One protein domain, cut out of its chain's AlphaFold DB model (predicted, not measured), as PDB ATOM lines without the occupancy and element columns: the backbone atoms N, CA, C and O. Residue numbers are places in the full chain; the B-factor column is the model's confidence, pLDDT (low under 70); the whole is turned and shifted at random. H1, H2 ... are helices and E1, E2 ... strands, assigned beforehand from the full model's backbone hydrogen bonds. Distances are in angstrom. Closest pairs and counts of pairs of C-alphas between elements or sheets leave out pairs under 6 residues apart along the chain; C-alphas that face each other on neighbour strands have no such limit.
ATOM      1  N   SER A  16     -14.224 -39.246 -18.460       69.88
ATOM      2  CA  SER A  16     -14.069 -38.040 -19.287       69.88
ATOM      3  C   SER A  16     -12.885 -38.112 -20.260       69.88
ATOM      4  O   SER A  16     -12.879 -37.425 -21.276       69.88
ATOM      5  N   ASP A  17     -11.887 -38.955 -19.976       76.50
ATOM      6  CA  ASP A  17     -10.708 -39.130 -20.829       76.50
ATOM      7  C   ASP A  17     -10.945 -40.176 -21.937       76.50
ATOM      8  O   ASP A  17     -10.107 -40.356 -22.825       76.50
ATOM      9  N   ILE A  18     -12.081 -40.886 -21.910       82.81
ATOM     10  CA  ILE A  18     -12.423 -41.909 -22.900       82.81
ATOM     11  C   ILE A  18     -13.172 -41.263 -24.066       82.81
ATOM     12  O   ILE A  18     -14.360 -40.951 -23.989       82.81
ATOM     13  N   ASN A  19     -12.504 -41.148 -25.213       84.94
ATOM     14  CA  ASN A  19     -13.163 -40.746 -26.451       84.94
ATOM     15  C   ASN A  19     -13.891 -41.935 -27.107       84.94
ATOM     16  O   ASN A  19     -13.351 -42.601 -27.993       84.94
ATOM     17  N   PHE A  20     -15.144 -42.174 -26.705       86.06
ATOM     18  CA  PHE A  20     -15.995 -43.243 -27.256       86.06
ATOM     19  C   PHE A  20     -16.262 -43.128 -28.766       86.06
ATOM     20  O   PHE A  20     -16.642 -44.114 -29.391       86.06
ATOM     21  N   SER A  21     -16.072 -41.944 -29.362       85.56
ATOM     22  CA  SER A  21     -16.255 -41.724 -30.804       85.56
ATOM     23  C   SER A  21     -14.995 -42.018 -31.626       85.56
ATOM     24  O   SER A  21     -15.054 -41.986 -32.856       85.56
ATOM     25  N   SER A  22     -13.854 -42.286 -30.984       89.31
ATOM     26  CA  SER A  22     -12.620 -42.609 -31.701       89.31
ATOM     27  C   SER A  22     -12.727 -43.968 -32.394       89.31
ATOM     28  O   SER A  22     -13.102 -44.960 -31.771       89.31
ATOM     29  N   ARG A  23     -12.321 -44.048 -33.669       89.12
ATOM     30  CA  ARG A  23     -12.169 -45.334 -34.377       89.12
ATOM     31  C   ARG A  23     -11.100 -46.218 -33.725       89.12
ATOM     32  O   ARG A  23     -11.214 -47.440 -33.771       89.12
ATOM     33  N   ASP A  24     -10.133 -45.615 -33.037       91.38
ATOM     34  CA  ASP A  24      -9.019 -46.329 -32.409       91.38
ATOM     35  C   ASP A  24      -9.473 -47.266 -31.288       91.38
ATOM     36  O   ASP A  24      -8.839 -48.293 -31.058       91.38
ATOM     37  N   ILE A  25     -10.612 -46.984 -30.640       91.94
ATOM     38  CA  ILE A  25     -11.199 -47.897 -29.646       91.94
ATOM     39  C   ILE A  25     -11.595 -49.236 -30.288       91.94
ATOM     40  O   ILE A  25     -11.472 -50.296 -29.674       91.94
ATOM     41  N   THR A  26     -12.019 -49.185 -31.554       93.19
ATOM     42  CA  THR A  26     -12.373 -50.359 -32.354       93.19
ATOM     43  C   THR A  26     -11.115 -51.023 -32.902       93.19
ATOM     44  O   THR A  26     -11.002 -52.243 -32.818       93.19
ATOM     45  N   TYR A  27     -10.125 -50.248 -33.365       94.69
ATOM     46  CA  TYR A  27      -8.837 -50.804 -33.799       94.69
ATOM     47  C   TYR A  27      -8.066 -51.496 -32.677       94.69
ATOM     48  O   TYR A  27      -7.354 -52.461 -32.937       94.69
ATOM     49  N   ALA A  28      -8.226 -51.053 -31.432       93.38
ATOM     50  CA  ALA A  28      -7.691 -51.727 -30.255       93.38
ATOM     51  C   ALA A  28      -8.541 -52.922 -29.787       93.38
ATOM     52  O   ALA A  28      -8.219 -53.527 -28.767       93.38
ATOM     53  N   ALA A  29      -9.619 -53.254 -30.508       93.38
ATOM     54  CA  ALA A  29     -10.595 -54.282 -30.153       93.38
ATOM     55  C   ALA A  29     -11.077 -54.187 -28.693       93.38
ATOM     56  O   ALA A  29     -11.290 -55.196 -28.015       93.38
ATOM     57  N   ILE A  30     -11.284 -52.962 -28.197       92.25
ATOM     58  CA  ILE A  30     -11.830 -52.735 -26.859       92.25
ATOM     59  C   ILE A  30     -13.336 -52.989 -26.921       92.25
ATOM     60  O   ILE A  30     -14.114 -52.147 -27.380       92.25
ATOM     61  N   ARG A  31     -13.738 -54.180 -26.467       93.12
ATOM     62  CA  ARG A  31     -15.144 -54.593 -26.423       93.12
ATOM     63  C   ARG A  31     -15.852 -54.183 -25.138       93.12
ATOM     64  O   ARG A  31     -16.988 -53.738 -25.204       93.12
ATOM     65  N   PHE A  32     -15.209 -54.340 -23.986       91.25
ATOM     66  CA  PHE A  32     -15.835 -54.091 -22.688       91.25
ATOM     67  C   PHE A  32     -15.026 -53.091 -21.874       91.25
ATOM     68  O   PHE A  32     -13.803 -53.193 -21.787       91.25
ATOM     69  N   LEU A  33     -15.728 -52.158 -21.240       89.56
ATOM     70  CA  LEU A  33     -15.182 -51.202 -20.285       89.56
ATOM     71  C   LEU A  33     -15.968 -51.331 -18.982       89.56
ATOM     72  O   LEU A  33     -17.182 -51.129 -18.968       89.56
ATOM     73  N   LEU A  34     -15.282 -51.662 -17.891       86.62
ATOM     74  CA  LEU A  34     -15.870 -51.646 -16.555       86.62
ATOM     75  C   LEU A  34     -15.690 -50.248 -15.963       86.62
ATOM     76  O   LEU A  34     -14.564 -49.782 -15.796       86.62
ATOM     77  N   ILE A  35     -16.797 -49.579 -15.664       83.06
ATOM     78  CA  ILE A  35     -16.820 -48.187 -15.223       83.06
ATOM     79  C   ILE A  35     -17.432 -48.087 -13.830       83.06
ATOM     80  O   ILE A  35     -18.451 -48.708 -13.525       83.06
ATOM     81  N   LYS A  36     -16.813 -47.272 -12.981       74.06
ATOM     82  CA  LYS A  36     -17.331 -46.937 -11.658       74.06
ATOM     83  C   LYS A  36     -18.069 -45.599 -11.721       74.06
ATOM     84  O   LYS A  36     -17.667 -44.708 -12.462       74.06
ATOM     85  N   ASP A  37     -19.141 -45.476 -10.948       65.81
ATOM     86  CA  ASP A  37     -19.934 -44.262 -10.756       65.81
ATOM     87  C   ASP A  37     -20.497 -43.669 -12.062       65.81
ATOM     88  O   ASP A  37     -20.625 -42.458 -12.198       65.81
ATOM     89  N   ASN A  38     -20.893 -44.547 -12.996       62.69
ATOM     90  CA  ASN A  38     -21.659 -44.228 -14.205       62.69
ATOM     91  C   ASN A  38     -21.120 -43.038 -15.010       62.69
ATOM     92  O   ASN A  38     -21.874 -42.093 -15.158       62.69
ATOM     93  N   CYS A  39     -19.891 -43.089 -15.551       67.00
ATOM     94  CA  CYS A  39     -19.405 -42.211 -16.637       67.00
ATOM     95  C   CYS A  39     -20.197 -40.904 -16.796       67.00
ATOM     96  O   CYS A  39     -21.044 -40.776 -17.685       67.00
ATOM     97  N   ASN A 187     -23.376 -47.765 -31.343       89.25
ATOM     98  CA  ASN A 187     -22.752 -49.084 -31.244       89.25
ATOM     99  C   ASN A 187     -22.322 -49.429 -29.814       89.25
ATOM    100  O   ASN A 187     -21.749 -50.490 -29.616       89.25
ATOM    101  N   PHE A 188     -22.585 -48.578 -28.825       90.94
ATOM    102  CA  PHE A 188     -22.316 -48.874 -27.429       90.94
ATOM    103  C   PHE A 188     -23.607 -49.071 -26.642       90.94
ATOM    104  O   PHE A 188     -24.595 -48.366 -26.847       90.94
ATOM    105  N   SER A 189     -23.577 -49.991 -25.684       89.19
ATOM    106  CA  SER A 189     -24.634 -50.155 -24.687       89.19
ATOM    107  C   SER A 189     -24.056 -50.170 -23.286       89.19
ATOM    108  O   SER A 189     -22.964 -50.692 -23.078       89.19
ATOM    109  N   THR A 190     -24.824 -49.680 -22.319       85.94
ATOM    110  CA  THR A 190     -24.422 -49.655 -20.913       85.94
ATOM    111  C   THR A 190     -25.362 -50.527 -20.094       85.94
ATOM    112  O   THR A 190     -26.578 -50.351 -20.159       85.94
ATOM    113  N   ALA A 191     -24.804 -51.434 -19.298       84.94
ATOM    114  CA  ALA A 191     -25.543 -52.257 -18.349       84.94
ATOM    115  C   ALA A 191     -24.987 -52.044 -16.937       84.94
ATOM    116  O   ALA A 191     -23.779 -52.127 -16.730       84.94
ATOM    117  N   SER A 192     -25.857 -51.783 -15.958       81.56
ATOM    118  CA  SER A 192     -25.442 -51.773 -14.551       81.56
ATOM    119  C   SER A 192     -25.267 -53.214 -14.080       81.56
ATOM    120  O   SER A 192     -26.168 -54.033 -14.260       81.56
ATOM    121  N   VAL A 193     -24.099 -53.521 -13.515       83.38
ATOM    122  CA  VAL A 193     -23.767 -54.867 -13.018       83.38
ATOM    123  C   VAL A 193     -23.880 -54.959 -11.499       83.38
ATOM    124  O   VAL A 193     -24.308 -55.984 -10.980       83.38
ATOM    125  N   GLU A 194     -23.573 -53.872 -10.790       81.00
ATOM    126  CA  GLU A 194     -23.793 -53.713  -9.350       81.00
ATOM    127  C   GLU A 194     -23.947 -52.219  -9.001       81.00
ATOM    128  O   GLU A 194     -23.665 -51.361  -9.846       81.00
ATOM    129  N   PRO A 195     -24.425 -51.855  -7.794       71.62
ATOM    130  CA  PRO A 195     -24.605 -50.455  -7.421       71.62
ATOM    131  C   PRO A 195     -23.322 -49.633  -7.598       71.62
ATOM    132  O   PRO A 195     -22.318 -49.861  -6.929       71.62
ATOM    133  N   GLY A 196     -23.365 -48.648  -8.499       70.94
ATOM    134  CA  GLY A 196     -22.212 -47.798  -8.804       70.94
ATOM    135  C   GLY A 196     -21.174 -48.433  -9.734       70.94
ATOM    136  O   GLY A 196     -20.133 -47.819  -9.942       70.94
ATOM    137  N   ILE A 197     -21.438 -49.599 -10.327       80.06
ATOM    138  CA  ILE A 197     -20.611 -50.171 -11.395       80.06
ATOM    139  C   ILE A 197     -21.474 -50.497 -12.612       80.06
ATOM    140  O   ILE A 197     -22.518 -51.153 -12.533       80.06
ATOM    141  N   SER A 198     -20.995 -50.054 -13.768       84.00
ATOM    142  CA  SER A 198     -21.591 -50.355 -15.062       84.00
ATOM    143  C   SER A 198     -20.554 -50.970 -15.998       84.00
ATOM    144  O   SER A 198     -19.356 -50.726 -15.880       84.00
ATOM    145  N   VAL A 199     -21.019 -51.778 -16.941       88.12
ATOM    146  CA  VAL A 199     -20.238 -52.255 -18.077       88.12
ATOM    147  C   VAL A 199     -20.736 -51.529 -19.314       88.12
ATOM    148  O   VAL A 199     -21.935 -51.537 -19.598       88.12
ATOM    149  N   ILE A 200     -19.819 -50.902 -20.042       89.25
ATOM    150  CA  ILE A 200     -20.065 -50.415 -21.395       89.25
ATOM    151  C   ILE A 200     -19.557 -51.480 -22.372       89.25
ATOM    152  O   ILE A 200     -18.386 -51.857 -22.323       89.25
ATOM    153  N   GLU A 201     -20.429 -51.955 -23.257       92.44
ATOM    154  CA  GLU A 201     -20.095 -52.871 -24.352       92.44
ATOM    155  C   GLU A 201     -20.070 -52.119 -25.687       92.44
ATOM    156  O   GLU A 201     -21.011 -51.394 -25.997       92.44
ATOM    157  N   ASN A 202     -19.011 -52.320 -26.474       93.88
ATOM    158  CA  ASN A 202     -18.858 -51.874 -27.855       93.88
ATOM    159  C   ASN A 202     -19.257 -52.995 -28.829       93.88
ATOM    160  O   ASN A 202     -18.478 -53.911 -29.093       93.88
ATOM    161  N   HIS A 203     -20.437 -52.880 -29.426       93.69
ATOM    162  CA  HIS A 203     -20.979 -53.827 -30.405       93.69
ATOM    163  C   HIS A 203     -20.275 -53.794 -31.764       93.69
ATOM    164  O   HIS A 203     -20.507 -54.679 -32.582       93.69
TER     165      HIS A 203
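This is residues 16 to 39 and 187 to 203 of the 333 residues of an uncharacterized protein of Mesorhizobium sp. 131-3-5 (UniProt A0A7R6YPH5). The model is a small sheet of three antiparallel strands, with E3 in the middle between E1 and E2, and a single turn of helix, H1, off the end of the sheet where E1 begins and E3 ends. The printed part has 41 residues, with one named helix and three named strands in the order H1, E1, E2, E3, and its class is mostly strand. The sheet's order is E1, E3, E2. The whole is only just compact, close to loose, with a radius of gyration of the C-alphas of 10.4 A, and elongated, spanning 31 by 20 by 14 A.

The printed part begins at Ser 16, and H1 is residues 24 to 27, starting at C-alpha 24 (-9.019, -46.329, -32.409). E1 is residues 32 to 36, 13.2 A long, starting at C-alpha 32 (-15.835, -54.091, -22.688). E2 is residues 188 to 194, 18.8 A long. E3 is residues 197 to 202, 16.6 A long, ending at C-alpha 202 (-18.858, -51.874, -27.855).

E1 and E3 are antiparallel neighbours at 155 degrees, with N 35 and O 198 2.8 A apart, within hydrogen-bond range. C-alphas 36 and 197 face each other at 4.6 A. E2 and E3 form a hairpin, antiparallel at 156 degrees, with N 199 and O 191 2.8 A apart, within hydrogen-bond range. E1 and E2 are edge strands and stand apart. H1 is not on the sheet; it is apart from E2, and only just apart from E3, the closest C-alphas being 8.0 A apart. H1 is too short for any O i to N i+4 pair; its one O i to N i+3 pair is within range.

The C-alphas farthest apart are those of Tyr 27 and Pro 195, at 30.7 A. Residues 40 to 186 are not printed, and C-alphas 39 and 187 are 16.5 A apart across the cut. The links H1 to E1 and E2 to E3 are tight. The mean pLDDT of the printed part is 84.8; residue 16 and residues 37 to 39 are under 70.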